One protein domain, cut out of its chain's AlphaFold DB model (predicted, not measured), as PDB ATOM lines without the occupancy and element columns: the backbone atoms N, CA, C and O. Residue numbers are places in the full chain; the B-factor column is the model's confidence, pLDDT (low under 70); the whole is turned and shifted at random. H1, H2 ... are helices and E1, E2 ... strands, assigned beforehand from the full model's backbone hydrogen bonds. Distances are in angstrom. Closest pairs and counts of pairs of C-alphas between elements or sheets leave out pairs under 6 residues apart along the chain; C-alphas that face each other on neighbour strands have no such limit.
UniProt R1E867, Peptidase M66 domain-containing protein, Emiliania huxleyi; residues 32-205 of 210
ATOM      1  N   VAL A  32     163.031  82.706  72.215       88.50
ATOM      2  CA  VAL A  32     163.979  83.820  72.256       88.50
ATOM      3  C   VAL A  32     163.633  84.700  73.449       88.50
ATOM      4  O   VAL A  32     162.506  85.179  73.564       88.50
ATOM      5  N   VAL A  33     164.598  84.919  74.339       87.12
ATOM      6  CA  VAL A  33     164.438  85.767  75.523       87.12
ATOM      7  C   VAL A  33     165.394  86.947  75.431       87.12
ATOM      8  O   VAL A  33     166.606  86.768  75.517       87.12
ATOM      9  N   ALA A  34     164.859  88.155  75.278       87.19
ATOM     10  CA  ALA A  34     165.617  89.391  75.408       87.19
ATOM     11  C   ALA A  34     165.652  89.804  76.885       87.19
ATOM     12  O   ALA A  34     164.613  90.116  77.457       87.19
ATOM     13  N   ALA A  35     166.824  89.779  77.516       83.38
ATOM     14  CA  ALA A  35     166.993  90.110  78.928       83.38
ATOM     15  C   ALA A  35     167.603  91.510  79.095       83.38
ATOM     16  O   ALA A  35     168.676  91.780  78.550       83.38
ATOM     17  N   LEU A  36     166.942  92.379  79.868       80.50
ATOM     18  CA  LEU A  36     167.416  93.732  80.184       80.50
ATOM     19  C   LEU A  36     167.180  94.131  81.651       80.50
ATOM     20  O   LEU A  36     166.225  93.693  82.286       80.50
ATOM     21  N   ASP A  37     168.032  95.006  82.179       78.56
ATOM     22  CA  ASP A  37     167.847  95.660  83.481       78.56
ATOM     23  C   ASP A  37     167.865  97.178  83.273       78.56
ATOM     24  O   ASP A  37     168.726  97.689  82.553       78.56
ATOM     25  N   ALA A  38     166.899  97.893  83.846       77.50
ATOM     26  CA  ALA A  38     166.736  99.328  83.634       77.50
ATOM     27  C   ALA A  38     166.285 100.063  84.903       77.50
ATOM     28  O   ALA A  38     165.397  99.626  85.640       77.50
ATOM     29  N   GLY A  39     166.882 101.231  85.137       80.31
ATOM     30  CA  GLY A  39     166.498 102.141  86.208       80.31
ATOM     31  C   GLY A  39     165.819 103.400  85.669       80.31
ATOM     32  O   GLY A  39     166.360 104.080  84.800       80.31
ATOM     33  N   PHE A  40     164.637 103.731  86.185       84.38
ATOM     34  CA  PHE A  40     163.885 104.943  85.863       84.38
ATOM     35  C   PHE A  40     164.060 105.986  86.968       84.38
ATOM     36  O   PHE A  40     163.529 105.825  88.068       84.38
ATOM     37  N   LEU A  41     164.790 107.068  86.680       85.75
ATOM     38  CA  LEU A  41     165.121 108.141  87.633       85.75
ATOM     39  C   LEU A  41     165.929 107.658  88.856       85.75
ATOM     40  O   LEU A  41     166.075 108.364  89.850       85.75
ATOM     41  N   THR A  42     166.455 106.438  88.796       83.00
ATOM     42  CA  THR A  42     167.299 105.810  89.812       83.00
ATOM     43  C   THR A  42     168.167 104.735  89.151       83.00
ATOM     44  O   THR A  42     167.876 104.309  88.034       83.00
ATOM     45  N   GLU A  43     169.250 104.319  89.799       81.38
ATOM     46  CA  GLU A  43     170.101 103.241  89.292       81.38
ATOM     47  C   GLU A  43     169.294 101.935  89.179       81.38
ATOM     48  O   GLU A  43     168.446 101.674  90.046       81.38
ATOM     49  N   PRO A  44     169.545 101.082  88.168       77.19
ATOM     50  CA  PRO A  44     168.956  99.754  88.112       77.19
ATOM     51  C   PRO A  44     169.356  98.932  89.321       77.19
ATOM     52  O   PRO A  44     170.277  99.259  90.077       77.19
ATOM     53  N   ARG A  45     168.627  97.841  89.498       74.38
ATOM     54  CA  ARG A  45     168.777  96.994  90.668       74.38
ATOM     55  C   ARG A  45     170.052  96.150  90.611       74.38
ATOM     56  O   ARG A  45     170.566  95.845  91.676       74.38
ATOM     57  N   ASP A  46     170.545  95.814  89.415       75.88
ATOM     58  CA  ASP A  46     171.738  94.977  89.203       75.88
ATOM     59  C   ASP A  46     171.633  93.612  89.907       75.88
ATOM     60  O   ASP A  46     172.576  93.054  90.456       75.88
ATOM     61  N   GLU A  47     170.413  93.071  89.922       75.50
ATOM     62  CA  GLU A  47     170.095  91.775  90.532       75.50
ATOM     63  C   GLU A  47     169.462  90.816  89.514       75.50
ATOM     64  O   GLU A  47     168.734  89.890  89.880       75.50
ATOM     65  N   PHE A  48     169.725  91.020  88.218       75.81
ATOM     66  CA  PHE A  48     169.140  90.201  87.163       75.81
ATOM     67  C   PHE A  48     170.014  88.990  86.800       75.81
ATOM     68  O   PHE A  48     170.533  88.876  85.694       75.81
ATOM     69  N   THR A  49     170.106  88.019  87.716       76.31
ATOM     70  CA  THR A  49     170.965  86.827  87.553       76.31
ATOM     71  C   THR A  49     170.706  86.053  86.258       76.31
ATOM     72  O   THR A  49     171.651  85.571  85.644       76.31
ATOM     73  N   PHE A  50     169.451  85.966  85.799       78.19
ATOM     74  CA  PHE A  50     169.135  85.290  84.538       78.19
ATOM     75  C   PHE A  50     169.757  85.968  83.314       78.19
ATOM     76  O   PHE A  50     170.007  85.302  82.321       78.19
ATOM     77  N   LYS A  51     170.027  87.274  83.342       77.50
ATOM     78  CA  LYS A  51     170.704  87.949  82.231       77.50
ATOM     79  C   LYS A  51     172.179  87.537  82.156       77.50
ATOM     80  O   LYS A  51     172.658  87.226  81.069       77.50
ATOM     81  N   ASP A  52     172.859  87.498  83.301       80.56
ATOM     82  CA  ASP A  52     174.326  87.447  83.362       80.56
ATOM     83  C   ASP A  52     174.902  86.035  83.562       80.56
ATOM     84  O   ASP A  52     176.046  85.775  83.188       80.56
ATOM     85  N   ASP A  53     174.131  85.108  84.136       82.50
ATOM     86  CA  ASP A  53     174.607  83.766  84.469       82.50
ATOM     87  C   ASP A  53     174.133  82.711  83.447       82.50
ATOM     88  O   ASP A  53     172.966  82.303  83.474       82.50
ATOM     89  N   PRO A  54     175.026  82.171  82.595       85.50
ATOM     90  CA  PRO A  54     174.663  81.159  81.605       85.50
ATOM     91  C   PRO A  54     174.200  79.832  82.224       85.50
ATOM     92  O   PRO A  54     173.528  79.042  81.554       85.50
ATOM     93  N   THR A  55     174.521  79.558  83.494       85.31
ATOM     94  CA  THR A  55     174.014  78.354  84.169       85.31
ATOM     95  C   THR A  55     172.502  78.417  84.345       85.31
ATOM     96  O   THR A  55     171.827  77.413  84.129       85.31
ATOM     97  N   THR A  56     171.952  79.606  84.600       82.25
ATOM     98  CA  THR A  56     170.501  79.802  84.697       82.25
ATOM     99  C   THR A  56     169.793  79.622  83.355       82.25
ATOM    100  O   THR A  56     168.651  79.160  83.332       82.25
ATOM    101  N   HIS A  57     170.463  79.916  82.230       84.31
ATOM    102  CA  HIS A  57     169.919  79.666  80.887       84.31
ATOM    103  C   HIS A  57     169.773  78.171  80.643       84.31
ATOM    104  O   HIS A  57     168.710  77.721  80.225       84.31
ATOM    105  N   ARG A  58     170.827  77.402  80.947       84.19
ATOM    106  CA  ARG A  58     170.815  75.940  80.825       84.19
ATOM    107  C   ARG A  58     169.755  75.331  81.733       84.19
ATOM    108  O   ARG A  58     168.945  74.547  81.262       84.19
ATOM    109  N   ASP A  59     169.735  75.714  83.006       82.44
ATOM    110  CA  ASP A  59     168.774  75.168  83.964       82.44
ATOM    111  C   ASP A  59     167.328  75.473  83.526       82.44
ATOM    112  O   ASP A  59     166.456  74.620  83.654       82.44
ATOM    113  N   SER A  60     167.082  76.643  82.924       79.81
ATOM    114  CA  SER A  60     165.778  76.972  82.332       79.81
ATOM    115  C   SER A  60     165.480  76.135  81.083       79.81
ATOM    116  O   SER A  60     164.354  75.664  80.932       79.81
ATOM    117  N   PHE A  61     166.472  75.907  80.215       84.00
ATOM    118  CA  PHE A  61     166.337  75.090  79.003       84.00
ATOM    119  C   PHE A  61     165.913  73.647  79.313       84.00
ATOM    120  O   PHE A  61     165.030  73.123  78.644       84.00
ATOM    121  N   GLU A  62     166.457  73.043  80.372       83.12
ATOM    122  CA  GLU A  62     166.090  71.681  80.803       83.12
ATOM    123  C   GLU A  62     164.641  71.574  81.320       83.12
ATOM    124  O   GLU A  62     164.075  70.483  81.385       83.12
ATOM    125  N   THR A  63     164.020  72.697  81.695       80.00
ATOM    126  CA  THR A  63     162.636  72.722  82.205       80.00
ATOM    127  C   THR A  63     161.587  72.973  81.126       80.00
ATOM    128  O   THR A  63     160.397  72.782  81.383       80.00
ATOM    129  N   ILE A  64     161.999  73.377  79.920       76.62
ATOM    130  CA  ILE A  64     161.088  73.685  78.815       76.62
ATOM    131  C   ILE A  64     161.168  72.634  77.709       76.62
ATOM    132  O   ILE A  64     162.256  72.229  77.314       76.62
ATOM    133  N   PRO A  65     160.034  72.242  77.103       78.88
ATOM    134  CA  PRO A  65     160.036  71.432  75.888       78.88
ATOM    135  C   PRO A  65     160.362  72.292  74.646       78.88
ATOM    136  O   PRO A  65     159.569  72.390  73.702       78.88
ATOM    137  N   ALA A  66     161.524  72.952  74.655       81.94
ATOM    138  CA  ALA A  66     162.050  73.742  73.543       81.94
ATOM    139  C   ALA A  66     163.175  72.992  72.818       81.94
ATOM    140  O   ALA A  66     164.028  72.367  73.437       81.94
ATOM    141  N   SER A  67     163.211  73.090  71.490       86.25
ATOM    142  CA  SER A  67     164.336  72.596  70.684       86.25
ATOM    143  C   SER A  67     165.524  73.564  70.691       86.25
ATOM    144  O   SER A  67     166.661  73.146  70.487       86.25
ATOM    145  N   ARG A  68     165.268  74.864  70.902       88.69
ATOM    146  CA  ARG A  68     166.292  75.915  70.955       88.69
ATOM    147  C   ARG A  68     165.885  77.029  71.922       88.69
ATOM    148  O   ARG A  68     164.768  77.530  71.840       88.69
ATOM    149  N   LEU A  69     166.807  77.438  72.792       88.19
ATOM    150  CA  LEU A  69     166.694  78.644  73.612       88.19
ATOM    151  C   LEU A  69     167.782  79.633  73.192       88.19
ATOM    152  O   LEU A  69     168.965  79.293  73.198       88.19
ATOM    153  N   VAL A  70     167.379  80.848  72.833       90.81
ATOM    154  CA  VAL A  70     168.286  81.955  72.522       90.81
ATOM    155  C   VAL A  70     168.082  83.038  73.569       90.81
ATOM    156  O   VAL A  70     167.006  83.620  73.652       90.81
ATOM    157  N   VAL A  71     169.114  83.322  74.362       88.12
ATOM    158  CA  VAL A  71     169.090  84.439  75.313       88.12
ATOM    159  C   VAL A  71     169.889  85.594  74.729       88.12
ATOM    160  O   VAL A  71     171.096  85.485  74.513       88.12
ATOM    161  N   VAL A  72     169.201  86.698  74.450       88.94
ATOM    162  CA  VAL A  72     169.795  87.940  73.957       88.94
ATOM    163  C   VAL A  72     169.967  88.875  75.142       88.94
ATOM    164  O   VAL A  72     168.992  89.348  75.722       88.94
ATOM    165  N   GLN A  73     171.214  89.142  75.508       86.06
ATOM    166  CA  GLN A  73     171.527  90.105  76.554       86.06
ATOM    167  C   GLN A  73     171.516  91.499  75.938       86.06
ATOM    168  O   GLN A  73     172.371  91.825  75.115       86.06
ATOM    169  N   TYR A  74     170.531  92.311  76.307       77.88
ATOM    170  CA  TYR A  74     170.525  93.713  75.918       77.88
ATOM    171  C   TYR A  74     171.453  94.487  76.852       77.88
ATOM    172  O   TYR A  74     171.222  94.583  78.059       77.88
ATOM    173  N   GLU A  75     172.497  95.061  76.266       67.94
ATOM    174  CA  GLU A  75     173.219  96.177  76.860       67.94
ATOM    175  C   GLU A  75     172.431  97.440  76.526       67.94
ATOM    176  O   GLU A  75     172.410  97.884  75.377       67.94
ATOM    177  N   TYR A  76     171.742  98.019  77.506       52.22
ATOM    178  CA  TYR A  76     171.156  99.340  77.321       52.22
ATOM    179  C   TYR A  76     171.629 100.276  78.431       52.22
ATOM    180  O   TYR A  76     171.336 100.067  79.602       52.22
ATOM    181  N   VAL A  77     172.392 101.288  77.988       44.34
ATOM    182  CA  VAL A  77     173.103 102.380  78.691       44.34
ATOM    183  C   VAL A  77     174.289 101.979  79.586       44.34
ATOM    184  O   VAL A  77     174.359 102.329  80.759       44.34
ATOM    185  N   THR A  78     175.299 101.327  79.005       32.50
ATOM    186  CA  THR A  78     176.611 101.120  79.650       32.50
ATOM    187  C   THR A  78     177.774 101.359  78.682       32.50
ATOM    188  O   THR A  78     178.205 100.424  78.020       32.50
ATOM    189  N   SER A  79     178.297 102.597  78.602       29.45
ATOM    190  CA  SER A  79     179.753 102.927  78.597       29.45
ATOM    191  C   SER A  79     180.076 104.346  78.088       29.45
ATOM    192  O   SER A  79     179.380 104.811  77.187       29.45
ATOM    193  N   PRO A  80     181.151 105.024  78.582       38.81
ATOM    194  CA  PRO A  80     182.426 104.418  79.005       38.81
ATOM    195  C   PRO A  80     183.044 104.939  80.324       38.81
ATOM    196  O   PRO A  80     184.263 104.916  80.480       38.81
ATOM    197  N   CYS A  81     182.258 105.414  81.288       31.61
ATOM    198  CA  CYS A  81     182.735 105.694  82.648       31.61
ATOM    199  C   CYS A  81     181.702 105.144  83.636       31.61
ATOM    200  O   CYS A  81     180.520 105.405  83.470       31.61
ATOM    201  N   THR A  82     182.175 104.329  84.579       44.75
ATOM    202  CA  THR A  82     181.490 103.660  85.699       44.75
ATOM    203  C   THR A  82     180.173 104.311  86.163       44.75
ATOM    204  O   THR A  82     180.121 105.531  86.246       44.75
ATOM    205  N   TYR A  83     179.199 103.469  86.557       40.19
ATOM    206  CA  TYR A  83     177.865 103.722  87.156       40.19
ATOM    207  C   TYR A  83     176.653 103.456  86.225       40.19
ATOM    208  O   TYR A  83     176.306 104.272  85.385       40.19
ATOM    209  N   HIS A  84     176.059 102.261  86.403       47.72
ATOM    210  CA  HIS A  84     174.631 101.873  86.343       47.72
ATOM    211  C   HIS A  84     173.680 102.541  85.299       47.72
ATOM    212  O   HIS A  84     173.520 103.759  85.328       47.72
ATOM    213  N   PRO A  85     172.943 101.776  84.449       52.84
ATOM    214  CA  PRO A  85     172.028 102.318  83.426       52.84
ATOM    215  C   PRO A  85     170.807 103.080  83.977       52.84
ATOM    216  O   PRO A  85     169.710 102.551  84.154       52.84
ATOM    217  N   LEU A  86     171.012 104.366  84.243       64.56
ATOM    218  CA  LEU A  86     170.035 105.306  84.779       64.56
ATOM    219  C   LEU A  86     169.372 106.102  83.644       64.56
ATOM    220  O   LEU A  86     170.020 106.908  82.975       64.56
ATOM    221  N   LEU A  87     168.058 105.949  83.475       77.75
ATOM    222  CA  LEU A  87     167.248 106.909  82.724       77.75
ATOM    223  C   LEU A  87     167.030 108.138  83.610       77.75
ATOM    224  O   LEU A  87     166.163 108.138  84.481       77.75
ATOM    225  N   THR A  88     167.842 109.178  83.413       83.31
ATOM    226  CA  THR A  88     167.782 110.427  84.195       83.31
ATOM    227  C   THR A  88     166.522 111.243  83.923       83.31
ATOM    228  O   THR A  88     166.118 112.053  84.752       83.31
ATOM    229  N   GLU A  89     165.907 111.035  82.760       86.25
ATOM    230  CA  GLU A  89     164.706 111.728  82.316       86.25
ATOM    231  C   GLU A  89     163.738 110.720  81.700       86.25
ATOM    232  O   GLU A  89     164.134 109.850  80.918       86.25
ATOM    233  N   VAL A  90     162.461 110.824  82.059       87.31
ATOM    234  CA  VAL A  90     161.415 109.897  81.620       87.31
ATOM    235  C   VAL A  90     160.225 110.698  81.118       87.31
ATOM    236  O   VAL A  90     159.628 111.466  81.869       87.31
ATOM    237  N   MET A  91     159.866 110.510  79.848       88.38
ATOM    238  CA  MET A  91     158.693 111.139  79.245       88.38
ATOM    239  C   MET A  91     157.569 110.117  79.091       88.38
ATOM    240  O   MET A  91     157.733 109.088  78.436       88.38
ATOM    241  N   LEU A  92     156.416 110.417  79.681       88.94
ATOM    242  CA  LEU A  92     155.219 109.607  79.514       88.94
ATOM    243  C   LEU A  92     154.549 109.869  78.153       88.94
ATOM    244  O   LEU A  92     154.651 110.978  77.621       88.94
ATOM    245  N   PRO A  93     153.766 108.910  77.619       85.06
ATOM    246  CA  PRO A  93     153.002 109.084  76.378       85.06
ATOM    247  C   PRO A  93     152.044 110.285  76.383       85.06
ATOM    248  O   PRO A  93     151.682 110.794  75.327       85.06
ATOM    249  N   GLN A  94     151.621 110.741  77.565       85.44
ATOM    250  CA  GLN A  94     150.758 111.910  77.748       85.44
ATOM    251  C   GLN A  94     151.518 113.247  77.640       85.44
ATOM    252  O   GLN A  94     150.895 114.303  77.719       85.44
ATOM    253  N   GLY A  95     152.846 113.219  77.468       88.44
ATOM    254  CA  GLY A  95     153.696 114.409  77.353       88.44
ATOM    255  C   GLY A  95     154.198 114.969  78.688       88.44
ATOM    256  O   GLY A  95     154.696 116.092  78.728       88.44
ATOM    257  N   VAL A  96     154.072 114.214  79.783       90.38
ATOM    258  CA  VAL A  96     154.615 114.593  81.097       90.38
ATOM    259  C   VAL A  96     156.072 114.145  81.189       90.38
ATOM    260  O   VAL A  96     156.365 112.975  80.953       90.38
ATOM    261  N   LEU A  97     156.970 115.069  81.533       91.69
ATOM    262  CA  LEU A  97     158.394 114.803  81.738       91.69
ATOM    263  C   LEU A  97     158.711 114.719  83.235       91.69
ATOM    264  O   LEU A  97     158.433 115.658  83.980       91.69
ATOM    265  N   TYR A  98     159.349 113.630  83.649       90.38
ATOM    266  CA  TYR A  98     159.923 113.463  84.979       90.38
ATOM    267  C   TYR A  98     161.447 113.504  84.920       90.38
ATOM    268  O   TYR A  98     162.056 112.907  84.034       90.38
ATOM    269  N   THR A  99     162.056 114.174  85.899       89.75
ATOM    270  CA  THR A  99     163.519 114.322  86.017       89.75
ATOM    271  C   THR A  99     164.051 113.935  87.400       89.75
ATOM    272  O   THR A  99     165.250 114.005  87.644       89.75
ATOM    273  N   SER A 100     163.172 113.589  88.344       84.44
ATOM    274  CA  SER A 100     163.547 113.281  89.731       84.44
ATOM    275  C   SER A 100     162.698 112.168  90.334       84.44
ATOM    276  O   SER A 100     163.237 111.199  90.853       84.44
ATOM    277  N   SER A 101     161.373 112.279  90.249       88.88
ATOM    278  CA  SER A 101     160.440 111.239  90.673       88.88
ATOM    279  C   SER A 101     159.151 111.299  89.862       88.88
ATOM    280  O   SER A 101     158.730 112.380  89.447       88.88
ATOM    281  N   SER A 102     158.500 110.150  89.694       88.69
ATOM    282  CA  SER A 102     157.123 110.092  89.205       88.69
ATOM    283  C   SER A 102     156.153 110.747  90.200       88.69
ATOM    284  O   SER A 102     156.392 110.748  91.412       88.69
ATOM    285  N   ALA A 103     155.061 111.317  89.682       88.81
ATOM    286  CA  ALA A 103     153.942 111.813  90.486       88.81
ATOM    287  C   ALA A 103     153.015 110.681  90.975       88.81
ATOM    288  O   ALA A 103     152.194 110.903  91.866       88.81
ATOM    289  N   ASP A 104     153.137 109.487  90.391       89.06
ATOM    290  CA  ASP A 104     152.372 108.298  90.750       89.06
ATOM    291  C   ASP A 104     153.024 107.525  91.912       89.06
ATOM    292  O   ASP A 104     154.197 107.715  92.258       89.06
ATOM    293  N   THR A 105     152.246 106.632  92.524       88.62
ATOM    294  CA  THR A 105     152.719 105.684  93.538       88.62
ATOM    295  C   THR A 105     153.166 104.387  92.869       88.62
ATOM    296  O   THR A 105     152.385 103.685  92.223       88.62
ATOM    297  N   GLY A 106     154.437 104.047  93.047       82.12
ATOM    298  CA  GLY A 106     155.018 102.811  92.546       82.12
ATOM    299  C   GLY A 106     154.665 101.620  93.421       82.12
ATOM    300  O   GLY A 106     154.423 101.747  94.620       82.12
ATOM    301  N   GLY A 107     154.666 100.436  92.825       75.75
ATOM    302  CA  GLY A 107     154.571  99.192  93.571       75.75
ATOM    303  C   GLY A 107     154.988  98.007  92.719       75.75
ATOM    304  O   GLY A 107     155.321  98.138  91.543       75.75
ATOM    305  N   VAL A 108     154.913  96.813  93.302       73.06
ATOM    306  CA  VAL A 108     155.295  95.568  92.618       73.06
ATOM    307  C   VAL A 108     154.520  95.369  91.303       73.06
ATOM    308  O   VAL A 108     155.105  94.972  90.297       73.06
ATOM    309  N   TYR A 109     153.225  95.703  91.289       76.94
ATOM    310  CA  TYR A 109     152.331  95.541  90.132       76.94
ATOM    311  C   TYR A 109     151.717  96.858  89.628       76.94
ATOM    312  O   TYR A 109     150.825  96.829  88.781       76.94
ATOM    313  N   SER A 110     152.188  98.008  90.116       78.06
ATOM    314  CA  SER A 110     151.623  99.334  89.829       78.06
ATOM    315  C   SER A 110     152.711 100.369  89.532       78.06
ATOM    316  O   SER A 110     153.884 100.146  89.826       78.06
ATOM    317  N   GLY A 111     152.315 101.492  88.936       83.88
ATOM    318  CA  GLY A 111     153.200 102.603  88.596       83.88
ATOM    319  C   GLY A 111     153.211 102.912  87.101       83.88
ATOM    320  O   GLY A 111     153.286 102.017  86.251       83.88
ATOM    321  N   ASP A 112     153.170 104.197  86.777       86.75
ATOM    322  CA  ASP A 112     153.285 104.712  85.412       86.75
ATOM    323  C   ASP A 112     154.599 104.306  84.717       86.75
ATOM    324  O   ASP A 112     154.580 103.803  83.591       86.75
ATOM    325  N   MET A 113     155.738 104.425  85.402       84.38
ATOM    326  CA  MET A 113     157.047 104.034  84.862       84.38
ATOM    327  C   MET A 113     157.188 102.515  84.706       84.38
ATOM    328  O   MET A 113     157.841 102.051  83.773       84.38
ATOM    329  N   ARG A 114     156.504 101.716  85.537       85.25
ATOM    330  CA  ARG A 114     156.362 100.267  85.312       85.25
ATOM    331  C   ARG A 114     155.668  99.996  83.980       85.25
ATOM    332  O   ARG A 114     156.125  99.154  83.208       85.25
ATOM    333  N   GLN A 115     154.560 100.684  83.707       84.19
ATOM    334  CA  GLN A 115     153.838 100.501  82.449       84.19
ATOM    335  C   GLN A 115     154.693 100.930  81.248       84.19
ATOM    336  O   GLN A 115     154.634 100.294  80.194       84.19
ATOM    337  N   LEU A 116     155.548 101.940  81.428       83.12
ATOM    338  CA  LEU A 116     156.542 102.330  80.434       83.12
ATOM    339  C   LEU A 116     157.587 101.228  80.198       83.12
ATOM    340  O   LEU A 116     157.868 100.913  79.047       83.12
ATOM    341  N   GLY A 117     158.107 100.581  81.246       81.06
ATOM    342  CA  GLY A 117     158.994  99.416  81.103       81.06
ATOM    343  C   GLY A 117     158.373  98.295  80.260       81.06
ATOM    344  O   GLY A 117     159.010  97.765  79.351       81.06
ATOM    345  N   LYS A 118     157.084  98.008  80.474       83.88
ATOM    346  CA  LYS A 118     156.328  97.015  79.688       83.88
ATOM    347  C   LYS A 118     156.162  97.405  78.223       83.88
ATOM    348  O   LYS A 118     156.523  96.639  77.334       83.88
ATOM    349  N   ILE A 119     155.575  98.572  77.972       85.19
ATOM    350  CA  ILE A 119     155.168  98.959  76.618       85.19
ATOM    351  C   ILE A 119     156.359  99.494  75.821       85.19
ATOM    352  O   ILE A 119     156.557  99.112  74.673       85.19
ATOM    353  N   LEU A 120     157.158 100.387  76.401       85.19
ATOM    354  CA  LEU A 120     158.234 101.038  75.661       85.19
ATOM    355  C   LEU A 120     159.453 100.129  75.510       85.19
ATOM    356  O   LEU A 120     159.980 100.031  74.408       85.19
ATOM    357  N   LEU A 121     159.906  99.477  76.587       84.25
ATOM    358  CA  LEU A 121     161.110  98.641  76.521       84.25
ATOM    359  C   LEU A 121     160.780  97.245  75.993       84.25
ATOM    360  O   LEU A 121     161.263  96.879  74.925       84.25
ATOM    361  N   SER A 122     159.931  96.481  76.690       84.94
ATOM    362  CA  SER A 122     159.645  95.096  76.288       84.94
ATOM    363  C   SER A 122     158.925  94.998  74.951       84.94
ATOM    364  O   SER A 122     159.461  94.416  74.010       84.94
ATOM    365  N   HIS A 123     157.738  95.602  74.825       86.38
ATOM    366  CA  HIS A 123     157.035  95.558  73.543       86.38
ATOM    367  C   HIS A 123     157.807  96.316  72.464       86.38
ATOM    368  O   HIS A 123     157.741  95.911  71.313       86.38
ATOM    369  N   GLY A 124     158.569  97.362  72.793       86.00
ATOM    370  CA  GLY A 124     159.439  98.029  71.823       86.00
ATOM    371  C   GLY A 124     160.477  97.087  71.208       86.00
ATOM    372  O   GLY A 124     160.607  97.050  69.985       86.00
ATOM    373  N   ILE A 125     161.161  96.283  72.030       86.25
ATOM    374  CA  ILE A 125     162.108  95.256  71.563       86.25
ATOM    375  C   ILE A 125     161.393  94.231  70.679       86.25
ATOM    376  O   ILE A 125     161.863  93.931  69.578       86.25
ATOM    377  N   ASP A 126     160.250  93.717  71.122       88.12
ATOM    378  CA  ASP A 126     159.530  92.684  70.377       88.12
ATOM    379  C   ASP A 126     158.983  93.222  69.045       88.12
ATOM    380  O   ASP A 126     159.203  92.634  67.988       88.12
ATOM    381  N   LEU A 127     158.329  94.387  69.069       87.56
ATOM    382  CA  LEU A 127     157.784  95.061  67.890       87.56
ATOM    383  C   LEU A 127     158.878  95.418  66.882       87.56
ATOM    384  O   LEU A 127     158.670  95.231  65.684       87.56
ATOM    385  N   ALA A 128     160.052  95.858  67.343       89.38
ATOM    386  CA  ALA A 128     161.191  96.116  66.466       89.38
ATOM    387  C   ALA A 128     161.645  94.837  65.742       89.38
ATOM    388  O   ALA A 128     161.878  94.869  64.534       89.38
ATOM    389  N   ASN A 129     161.688  93.697  66.442       88.94
ATOM    390  CA  ASN A 129     161.997  92.398  65.832       88.94
ATOM    391  C   ASN A 129     160.884  91.896  64.896       88.94
ATOM    392  O   ASN A 129     161.163  91.161  63.949       88.94
ATOM    393  N   TYR A 130     159.640  92.337  65.101       88.31
ATOM    394  CA  TYR A 130     158.529  92.121  64.170       88.31
ATOM    395  C   TYR A 130     158.491  93.113  62.995       88.31
ATOM    396  O   TYR A 130     157.658  92.962  62.100       88.31
ATOM    397  N   GLY A 131     159.370  94.122  62.961       90.50
ATOM    398  CA  GLY A 131     159.371  95.163  61.928       90.50
ATOM    399  C   GLY A 131     158.236  96.187  62.066       90.50
ATOM    400  O   GLY A 131     157.875  96.842  61.086       90.50
ATOM    401  N   ILE A 132     157.659  96.328  63.263       88.31
ATOM    402  CA  ILE A 132     156.628  97.319  63.589       88.31
ATOM    403  C   ILE A 132     157.306  98.550  64.200       88.31
ATOM    404  O   ILE A 132     157.785  98.527  65.329       88.31
ATOM    405  N   TRP A 133     157.319  99.647  63.444       86.69
ATOM    406  CA  TRP A 133     158.072 100.863  63.785       86.69
ATOM    407  C   TRP A 133     157.325 101.845  64.696       86.69
ATOM    408  O   TRP A 133     157.926 102.772  65.231       86.69
ATOM    409  N   SER A 134     156.010 101.681  64.848       87.19
ATOM    410  CA  SER A 134     155.172 102.576  65.648       87.19
ATOM    411  C   SER A 134     153.949 101.848  66.190       87.19
ATOM    412  O   SER A 134     153.278 101.129  65.447       87.19
ATOM    413  N   SER A 135     153.621 102.084  67.456       88.38
ATOM    414  CA  SER A 135     152.460 101.508  68.134       88.38
ATOM    415  C   SER A 135     151.915 102.470  69.197       88.38
ATOM    416  O   SER A 135     152.450 103.560  69.411       88.38
ATOM    417  N   SER A 136     150.812 102.093  69.848       87.62
ATOM    418  CA  SER A 136     150.283 102.864  70.975       87.62
ATOM    419  C   SER A 136     151.222 102.777  72.180       87.62
ATOM    420  O   SER A 136     151.504 101.686  72.660       87.62
ATOM    421  N   GLY A 137     151.618 103.924  72.737       81.69
ATOM    422  CA  GLY A 137     152.422 103.988  73.965       81.69
ATOM    423  C   GLY A 137     151.652 103.675  75.256       81.69
ATOM    424  O   GLY A 137     152.233 103.712  76.333       81.69
ATOM    425  N   THR A 138     150.348 103.398  75.177       83.56
ATOM    426  CA  THR A 138     149.474 103.196  76.353       83.56
ATOM    427  C   THR A 138     148.743 101.857  76.355       83.56
ATOM    428  O   THR A 138     148.079 101.527  77.334       83.56
ATOM    429  N   SER A 139     148.857 101.077  75.278       81.31
ATOM    430  CA  SER A 139     148.149  99.809  75.117       81.31
ATOM    431  C   SER A 139     149.102  98.684  74.743       81.31
ATOM    432  O   SER A 139     150.024  98.869  73.957       81.31
ATOM    433  N   GLU A 140     148.821  97.499  75.277       81.31
ATOM    434  CA  GLU A 140     149.542  96.255  74.997       81.31
ATOM    435  C   GLU A 140     149.022  95.548  73.734       81.31
ATOM    436  O   GLU A 140     149.750  94.787  73.107       81.31
ATOM    437  N   SER A 141     147.796  95.876  73.308       82.25
ATOM    438  CA  SER A 141     147.109  95.270  72.158       82.25
ATOM    439  C   SER A 141     147.855  95.309  70.813       82.25
ATOM    440  O   SER A 141     147.568  94.440  69.992       82.25
ATOM    441  N   PRO A 142     148.745  96.279  70.513       81.19
ATOM    442  CA  PRO A 142     149.485  96.277  69.252       81.19
ATOM    443  C   PRO A 142     150.502  95.139  69.100       81.19
ATOM    444  O   PRO A 142     151.018  94.958  68.001       81.19
ATOM    445  N   HIS A 143     150.842  94.418  70.173       80.38
ATOM    446  CA  HIS A 143     151.811  93.323  70.115       80.38
ATOM    447  C   HIS A 143     151.171  92.066  69.494       80.38
ATOM    448  O   HIS A 143     150.196  91.556  70.044       80.38
ATOM    449  N   PRO A 144     151.669  91.572  68.342       80.62
ATOM    450  CA  PRO A 144     151.019  90.489  67.600       80.62
ATOM    451  C   PRO A 144     151.314  89.087  68.148       80.62
ATOM    452  O   PRO A 144     150.663  88.134  67.730       80.62
ATOM    453  N   PHE A 145     152.319  88.943  69.014       80.44
ATOM    454  CA  PHE A 145     152.742  87.667  69.595       80.44
ATOM    455  C   PHE A 145     152.938  86.518  68.581       80.44
ATOM    456  O   PHE A 145     152.634  85.354  68.839       80.44
ATOM    457  N   SER A 146     153.432  86.834  67.380       81.31
ATOM    458  CA  SER A 146     153.499  85.869  66.275       81.31
ATOM    459  C   SER A 146     154.626  84.840  66.398       81.31
ATOM    460  O   SER A 146     154.620  83.843  65.676       81.31
ATOM    461  N   CYS A 147     155.603  85.062  67.281       80.50
ATOM    462  CA  CYS A 147     156.607  84.064  67.633       80.50
ATOM    463  C   CYS A 147     156.850  84.043  69.146       80.50
ATOM    464  O   CYS A 147     156.441  84.944  69.875       80.50
ATOM    465  N   ALA A 148     157.529  82.999  69.619       83.12
ATOM    466  CA  ALA A 148     157.951  82.866  71.008       83.12
ATOM    467  C   ALA A 148     159.185  83.744  71.295       83.12
ATOM    468  O   ALA A 148     160.263  83.252  71.624       83.12
ATOM    469  N   LEU A 149     159.011  85.053  71.120       84.38
ATOM    470  CA  LEU A 149     159.949  86.102  71.494       84.38
ATOM    471  C   LEU A 149     159.392  86.820  72.719       84.38
ATOM    472  O   LEU A 149     158.248  87.271  72.705       84.38
ATOM    473  N   ILE A 150     160.199  86.898  73.774       84.12
ATOM    474  CA  ILE A 150     159.809  87.534  75.028       84.12
ATOM    475  C   ILE A 150     160.916  88.466  75.497       84.12
ATOM    476  O   ILE A 150     162.061  88.045  75.659       84.12
ATOM    477  N   ALA A 151     160.564  89.706  75.812       84.25
ATOM    478  CA  ALA A 151     161.448  90.619  76.520       84.25
ATOM    479  C   ALA A 151     161.233  90.534  78.042       84.25
ATOM    480  O   ALA A 151     160.237  91.020  78.585       84.25
ATOM    481  N   ALA A 152     162.189  89.917  78.734       82.56
ATOM    482  CA  ALA A 152     162.269  89.843  80.183       82.56
ATOM    483  C   ALA A 152     163.035  91.056  80.726       82.56
ATOM    484  O   ALA A 152     164.200  91.259  80.386       82.56
ATOM    485  N   HIS A 153     162.406  91.840  81.602       76.56
ATOM    486  CA  HIS A 153     163.063  92.989  82.214       76.56
ATOM    487  C   HIS A 153     162.952  93.030  83.733       76.56
ATOM    488  O   HIS A 153     161.939  92.637  84.322       76.56
ATOM    489  N   ASN A 154     164.001  93.576  84.337       77.94
ATOM    490  CA  ASN A 154     164.006  94.079  85.697       77.94
ATOM    491  C   ASN A 154     163.961  95.607  85.626       77.94
ATOM    492  O   ASN A 154     164.778  96.220  84.943       77.94
ATOM    493  N   THR A 155     162.969  96.221  86.267       77.19
ATOM    494  CA  THR A 155     162.810  97.677  86.254       77.19
ATOM    495  C   THR A 155     162.613  98.214  87.653       77.19
ATOM    496  O   THR A 155     161.767  97.737  88.417       77.19
ATOM    497  N   VAL A 156     163.364  99.255  87.981       82.31
ATOM    498  CA  VAL A 156     163.270  99.958  89.260       82.31
ATOM    499  C   VAL A 156     162.991 101.430  88.971       82.31
ATOM    500  O   VAL A 156     163.514 101.966  87.999       82.31
ATOM    501  N   GLY A 157     162.138 102.072  89.763       85.12
ATOM    502  CA  GLY A 157     161.733 103.454  89.521       85.12
ATOM    503  C   GLY A 157     161.723 104.302  90.785       85.12
ATOM    504  O   GLY A 157     161.436 103.792  91.867       85.12
ATOM    505  N   GLN A 158     162.014 105.596  90.651       87.38
ATOM    506  CA  GLN A 158     161.777 106.578  91.712       87.38
ATOM    507  C   GLN A 158     160.355 107.153  91.610       87.38
ATOM    508  O   GLN A 158     160.044 107.932  90.709       87.38
ATOM    509  N   TYR A 159     159.498 106.796  92.559       90.00
ATOM    510  CA  TYR A 159     158.099 107.217  92.631       90.00
ATOM    511  C   TYR A 159     157.856 108.181  93.795       90.00
ATOM    512  O   TYR A 159     158.755 108.440  94.604       90.00
ATOM    513  N   ALA A 160     156.628 108.695  93.910       89.00
ATOM    514  CA  ALA A 160     156.235 109.584  95.002       89.00
ATOM    515  C   ALA A 160     156.380 108.927  96.392       89.00
ATOM    516  O   ALA A 160     156.670 109.608  97.375       89.00
ATOM    517  N   ASN A 161     156.228 107.601  96.474       87.81
ATOM    518  CA  ASN A 161     156.431 106.792  97.682       87.81
ATOM    519  C   ASN A 161     157.874 106.299  97.881       87.81
ATOM    520  O   ASN A 161     158.135 105.584  98.845       87.81
ATOM    521  N   GLY A 162     158.814 106.695  97.019       86.50
ATOM    522  CA  GLY A 162     160.217 106.298  97.105       86.50
ATOM    523  C   GLY A 162     160.664 105.395  95.959       86.50
ATOM    524  O   GLY A 162     160.007 105.288  94.923       86.50
ATOM    525  N   ARG A 163     161.834 104.774  96.133       84.12
ATOM    526  CA  ARG A 163     162.396 103.832  95.162       84.12
ATOM    527  C   ARG A 163     161.635 102.517  95.256       84.12
ATOM    528  O   ARG A 163     161.776 101.804  96.245       84.12
ATOM    529  N   GLU A 164     160.890 102.186  94.213       81.06
ATOM    530  CA  GLU A 164     160.110 100.953  94.149       81.06
ATOM    531  C   GLU A 164     160.633 100.058  93.036       81.06
ATOM    532  O   GLU A 164     160.822 100.474  91.885       81.06
ATOM    533  N   ALA A 165     160.870  98.801  93.401       69.31
ATOM    534  CA  ALA A 165     161.196  97.760  92.451       69.31
ATOM    535  C   ALA A 165     159.912  97.152  91.911       69.31
ATOM    536  O   ALA A 165     159.046  96.694  92.659       69.31
ATOM    537  N   THR A 166     159.825  97.097  90.590       60.44
ATOM    538  CA  THR A 166     158.762  96.342  89.945       60.44
ATOM    539  C   THR A 166     159.065  94.862  90.146       60.44
ATOM    540  O   THR A 166     160.142  94.396  89.776       60.44
ATOM    541  N   GLY A 167     158.166  94.125  90.796       48.28
ATOM    542  CA  GLY A 167     158.423  92.736  91.180       48.28
ATOM    543  C   GLY A 167     157.918  91.732  90.145       48.28
ATOM    544  O   GLY A 167     156.845  91.895  89.568       48.28
ATOM    545  N   ASN A 168     158.744  90.696  89.969       42.94
ATOM    546  CA  ASN A 168     158.639  89.521  89.104       42.94
ATOM    547  C   ASN A 168     158.337  89.800  87.633       42.94
ATOM    548  O   ASN A 168     157.185  89.965  87.247       42.94
ATOM    549  N   PHE A 169     159.414  89.762  86.832       46.94
ATOM    550  CA  PHE A 169     159.416  89.503  85.391       46.94
ATOM    551  C   PHE A 169     158.152  89.990  84.708       46.94
ATOM    552  O   PHE A 169     157.229  89.237  84.385       46.94
ATOM    553  N   CYS A 170     158.133  91.301  84.578       40.47
ATOM    554  CA  CYS A 170     157.072  92.131  84.068       40.47
ATOM    555  C   CYS A 170     156.887  91.848  82.557       40.47
ATOM    556  O   CYS A 170     157.230  92.642  81.696       40.47
ATOM    557  N   GLY A 171     156.449  90.627  82.236       39.12
ATOM    558  CA  GLY A 171     156.650  89.998  80.930       39.12
ATOM    559  C   GLY A 171     156.313  88.507  80.850       39.12
ATOM    560  O   GLY A 171     155.946  88.027  79.787       39.12
ATOM    561  N   LEU A 172     156.445  87.745  81.944       41.56
ATOM    562  CA  LEU A 172     156.486  86.276  81.836       41.56
ATOM    563  C   LEU A 172     155.293  85.541  82.443       41.56
ATOM    564  O   LEU A 172     154.809  84.592  81.836       41.56
ATOM    565  N   ALA A 173     154.759  85.974  83.585       33.97
ATOM    566  CA  ALA A 173     153.730  85.181  84.268       33.97
ATOM    567  C   ALA A 173     152.345  85.240  83.593       33.97
ATOM    568  O   ALA A 173     151.618  84.251  83.603       33.97
ATOM    569  N   HIS A 174     151.973  86.373  82.985       32.81
ATOM    570  CA  HIS A 174     150.643  86.519  82.376       32.81
ATOM    571  C   HIS A 174     150.580  86.022  80.920       32.81
ATOM    572  O   HIS A 174     149.504  85.650  80.466       32.81
ATOM    573  N   TRP A 175     151.713  85.951  80.209       32.66
ATOM    574  CA  TRP A 175     151.728  85.717  78.753       32.66
ATOM    575  C   TRP A 175     152.529  84.504  78.300       32.66
ATOM    576  O   TRP A 175     152.413  84.105  77.145       32.66
ATOM    577  N   ALA A 176     153.296  83.851  79.180       35.19
ATOM    578  CA  ALA A 176     153.928  82.594  78.799       35.19
ATOM    579  C   ALA A 176     152.897  81.550  78.347       35.19
ATOM    580  O   ALA A 176     153.164  80.814  77.407       35.19
ATOM    581  N   VAL A 177     151.694  81.548  78.929       34.91
ATOM    582  CA  VAL A 177     150.574  80.704  78.480       34.91
ATOM    583  C   VAL A 177     150.219  80.990  77.008       34.91
ATOM    584  O   VAL A 177     150.048  80.057  76.226       34.91
ATOM    585  N   GLU A 178     150.210  82.258  76.582       33.47
ATOM    586  CA  GLU A 178     149.927  82.668  75.196       33.47
ATOM    587  C   GLU A 178     151.057  82.296  74.215       33.47
ATOM    588  O   GLU A 178     150.771  81.889  73.087       33.47
ATOM    589  N   VAL A 179     152.326  82.307  74.657       39.41
ATOM    590  CA  VAL A 179     153.480  81.802  73.879       39.41
ATOM    591  C   VAL A 179     153.295  80.344  73.476       39.41
ATOM    592  O   VAL A 179     153.517  79.972  72.320       39.41
ATOM    593  N   TRP A 180     152.870  79.511  74.423       36.62
ATOM    594  CA  TRP A 180     152.663  78.084  74.184       36.62
ATOM    595  C   TRP A 180     151.440  77.833  73.291       36.62
ATOM    596  O   TRP A 180     151.470  76.922  72.459       36.62
ATOM    597  N   HIS A 181     150.411  78.688  73.368       34.69
ATOM    598  CA  HIS A 181     149.280  78.669  72.434       34.69
ATOM    599  C   HIS A 181     149.691  79.049  70.999       34.69
ATOM    600  O   HIS A 181     149.290  78.364  70.056       34.69
ATOM    601  N   ALA A 182     150.524  80.081  70.817       33.78
ATOM    602  CA  ALA A 182     150.994  80.528  69.499       33.78
ATOM    603  C   ALA A 182     151.975  79.535  68.841       33.78
ATOM    604  O   ALA A 182     151.957  79.348  67.621       33.78
ATOM    605  N   ALA A 183     152.793  78.840  69.640       36.34
ATOM    606  CA  ALA A 183     153.743  77.834  69.157       36.34
ATOM    607  C   ALA A 183     153.086  76.510  68.706       36.34
ATOM    608  O   ALA A 183     153.746  75.682  68.070       36.34
ATOM    609  N   GLY A 184     151.791  76.300  68.987       35.91
ATOM    610  CA  GLY A 184     151.044  75.110  68.561       35.91
ATOM    611  C   GLY A 184     151.579  73.789  69.131       35.91
ATOM    612  O   GLY A 184     151.385  72.741  68.513       35.91
ATOM    613  N   SER A 185     152.281  73.836  70.268       39.69
ATOM    614  CA  SER A 185     152.828  72.669  70.967       39.69
ATOM    615  C   SER A 185     151.929  72.294  72.152       39.69
ATOM    616  O   SER A 185     151.394  73.178  72.812       39.69
ATOM    617  N   VAL A 186     151.741  70.984  72.357       43.19
ATOM    618  CA  VAL A 186     151.006  70.283  73.435       43.19
ATOM    619  C   VAL A 186     150.389  71.161  74.537       43.19
ATOM    620  O   VAL A 186     151.100  71.709  75.370       43.19
ATOM    621  N   ASP A 187     149.051  71.201  74.553       47.12
ATOM    622  CA  ASP A 187     148.155  71.714  75.606       47.12
ATOM    623  C   ASP A 187     148.779  72.737  76.579       47.12
ATOM    624  O   ASP A 187     149.072  72.447  77.743       47.12
ATOM    625  N   ALA A 188     148.956  73.963  76.080       44.88
ATOM    626  CA  ALA A 188     149.455  75.122  76.818       44.88
ATOM    627  C   ALA A 188     148.681  75.432  78.116       44.88
ATOM    628  O   ALA A 188     149.225  76.085  79.003       44.88
ATOM    629  N   SER A 189     147.451  74.920  78.277       48.78
ATOM    630  CA  SER A 189     146.667  75.078  79.512       48.78
ATOM    631  C   SER A 189     147.278  74.362  80.727       48.78
ATOM    632  O   SER A 189     146.898  74.626  81.867       48.78
ATOM    633  N   ARG A 190     148.241  73.461  80.493       47.50
ATOM    634  CA  ARG A 190     148.898  72.644  81.522       47.50
ATOM    635  C   ARG A 190     150.228  73.213  82.001       47.50
ATOM    636  O   ARG A 190     150.902  72.536  82.771       47.50
ATOM    637  N   TRP A 191     150.631  74.402  81.561       48.28
ATOM    638  CA  TRP A 191     151.944  74.970  81.876       48.28
ATOM    639  C   TRP A 191     151.813  76.421  82.343       48.28
ATOM    640  O   TRP A 191     151.125  77.222  81.720       48.28
ATOM    641  N   GLN A 192     152.482  76.760  83.444       48.69
ATOM    642  CA  GLN A 192     152.556  78.111  84.003       48.69
ATOM    643  C   GLN A 192     154.016  78.546  84.125       48.69
ATOM    644  O   GLN A 192     154.895  77.717  84.359       48.69
ATOM    645  N   VAL A 193     154.273  79.846  83.977       50.56
ATOM    646  CA  VAL A 193     155.598  80.414  84.249       50.56
ATOM    647  C   VAL A 193     155.579  81.123  85.581       50.56
ATOM    648  O   VAL A 193     154.856  82.098  85.782       50.56
ATOM    649  N   GLU A 194     156.400  80.617  86.485       50.88
ATOM    650  CA  GLU A 194     156.662  81.207  87.782       50.88
ATOM    651  C   GLU A 194     158.039  81.859  87.777       50.88
ATOM    652  O   GLU A 194     158.947  81.470  87.038       50.88
ATOM    653  N   ALA A 195     158.202  82.866  88.623       50.50
ATOM    654  CA  ALA A 195     159.485  83.502  88.809       50.50
ATOM    655  C   ALA A 195     159.688  83.901  90.267       50.50
ATOM    656  O   ALA A 195     158.771  84.414  90.902       50.50
ATOM    657  N   ASP A 196     160.901  83.703  90.778       47.38
ATOM    658  CA  ASP A 196     161.283  84.047  92.159       47.38
ATOM    659  C   ASP A 196     162.261  85.234  92.189       47.38
ATOM    660  O   ASP A 196     163.316  85.205  92.818       47.38
ATOM    661  N   GLY A 197     162.003  86.252  91.362       45.09
ATOM    662  CA  GLY A 197     162.844  87.449  91.231       45.09
ATOM    663  C   GLY A 197     164.260  87.233  90.666       45.09
ATOM    664  O   GLY A 197     164.886  88.201  90.255       45.09
ATOM    665  N   LYS A 198     164.760  85.990  90.614       43.91
ATOM    666  CA  LYS A 198     166.119  85.622  90.164       43.91
ATOM    667  C   LYS A 198     166.147  84.514  89.114       43.91
ATOM    668  O   LYS A 198     167.139  84.360  88.408       43.91
ATOM    669  N   ARG A 199     165.084  83.709  89.043       46.59
ATOM    670  CA  ARG A 199     164.978  82.513  88.197       46.59
ATOM    671  C   ARG A 199     163.604  82.437  87.556       46.59
ATOM    672  O   ARG A 199     162.635  82.935  88.134       46.59
ATOM    673  N   LEU A 200     163.557  81.787  86.400       50.75
ATOM    674  CA  LEU A 200     162.338  81.418  85.697       50.75
ATOM    675  C   LEU A 200     162.087  79.932  85.873       50.75
ATOM    676  O   LEU A 200     163.001  79.123  85.738       50.75
ATOM    677  N   PHE A 201     160.842  79.591  86.169       51.34
ATOM    678  CA  PHE A 201     160.386  78.224  86.323       51.34
ATOM    679  C   PHE A 201     159.207  78.000  85.390       51.34
ATOM    680  O   PHE A 201     158.247  78.765  85.396       51.34
ATOM    681  N   PHE A 202     159.263  76.924  84.615       55.50
ATOM    682  CA  PHE A 202     158.130  76.451  83.833       55.50
ATOM    683  C   PHE A 202     157.533  75.268  84.588       55.50
ATOM    684  O   PHE A 202     158.123  74.191  84.658       55.50
ATOM    685  N   VAL A 203     156.393  75.495  85.234       52.97
ATOM    686  CA  VAL A 203     155.751  74.516  86.112       52.97
ATOM    687  C   VAL A 203     154.560  73.910  85.387       52.97
ATOM    688  O   VAL A 203     153.762  74.611  84.769       52.97
ATOM    689  N   ARG A 204     154.417  72.586  85.461       48.06
ATOM    690  CA  ARG A 204     153.220  71.909  84.967       48.06
ATOM    691  C   ARG A 204     152.078  72.139  85.957       48.06
ATOM    692  O   ARG A 204     152.179  71.740  87.115       48.06
ATOM    693  N   VAL A 205     150.988  72.748  85.504       56.28
ATOM    694  CA  VAL A 205     149.757  72.896  86.284       56.28
ATOM    695  C   VAL A 205     149.193  71.495  86.508       56.28
ATOM    696  O   VAL A 205     148.813  70.801  85.561       56.28
TER     697      VAL A 205
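This is residues 32 to 205 of the 210 residues of the protein "Peptidase M66 domain-containing protein" of Emiliania huxleyi (UniProt R1E867). A curled sheet of four strands, like part of a barrel, has one long helix, H3, packed over one face, while two short helices, H1 and H2, graze it near E1 and E2. Beside this body, a small low-confidence part holds the hairpin E5 and E6 with the short helix H4 next to E5. The printed part has 174 residues, with four named helices and six named strands in the order E1 H1 H2 E2 H3 E3 E4 H4 E5 E6; the class is mixed, helices and strands, with 77 residues in named elements, under half. The four-stranded sheet runs E2 E1 E3 E4 and is mixed, and the sheet E5 E6 is antiparallel. The whole is compact, with a radius of gyration of the C-alphas of 16.3 A, and rounded, spanning 47 by 33 by 30 A.

E1, residues 32 to 40, begins at C-alpha 32 at (163.979, 83.820, 72.256) and is 25.1 A long. H1 is residues 49 to 52 and H2 is residues 54 to 61, 10.6 A long. E2, residues 68 to 73, is 16.1 A long. H3, residues 112 to 129, is the longest helix, 24.7 A from C-alpha 112 at (153.285, 104.712, 85.412) to C-alpha 129. E3, residues 149 to 159, is the longest strand at 29.9 A, and E4 is residues 162 to 165. H4 is residues 176 to 182, 10.0 A long. E5 is residues 191 to 195, and E6, residues 200 to 204, ends at C-alpha 204 at (153.220, 71.909, 84.967).

In the twisted sheet, E2 and E4 are edge strands. E1 and E3 are parallel at 10 degrees, with N 34 and O 150 at 2.8 A and N 152 and O 34 at 2.7 A, within hydrogen-bond range. E2 and E1 are parallel at 23 degrees, with N 33 and O 70 at 2.8 A. E3 and E4 form an antiparallel hairpin, with N 159 and O 162 at 2.8 A. H3 is on the sheet, making two layers, a helix on one face of a sheet; the closest C-alphas of H3 and E3, those of Ser 122 and Ala 151, are 4.8 A apart. E2, H3 and E3 form a split strand-helix-strand unit, two strands running the same way with E1 between them, and its crossover is right-handed. E1, H1, H2 and E2 form a strand-helix-strand unit, two parallel neighbour strands with helices between, also right-handed in its crossover. H1 and H2 only just touch, and only at the corner by their link, with 3 pairs of C-alphas within 8 A, the closest being those of Phe 50 and Thr 56 at 5.7 A. H1 only grazes the sheet with residues 50 to 52, and H2 with residues 54 to 61. The closest C-alphas of H2 and E6, those of Ser 60 and Leu 200, are 6.6 A apart. E5 and E6 form an antiparallel hairpin, with N 192 and O 203 at 2.8 A. The closest C-alphas of H4 and E5, those of Ala 176 and Val 193, are 6.1 A apart. H4 is not on the four-stranded sheet, and H3 and H4 are apart. Every O i to N i+4 pair is within hydrogen-bond range in H2 and H4, 13 of 14 are in H3, and H1 is too short for such a pair.

The two C-alphas farthest apart, those of Cys 81 and Asp 187, are 49.0 A apart. The printed part has no cut. The long links are E2 to H3, residues 74 to 111, and H3 to E3, residues 130 to 148. In the first, residues 86 to 87 pair in parallel with residues 39 to 40 of E1, and residues 90 to 91 pair antiparallel with residues 97 to 98. The mean pLDDT of the printed part is 71.9, and 53 residues are under 70, namely residues 75 to 86 and 165 to 205.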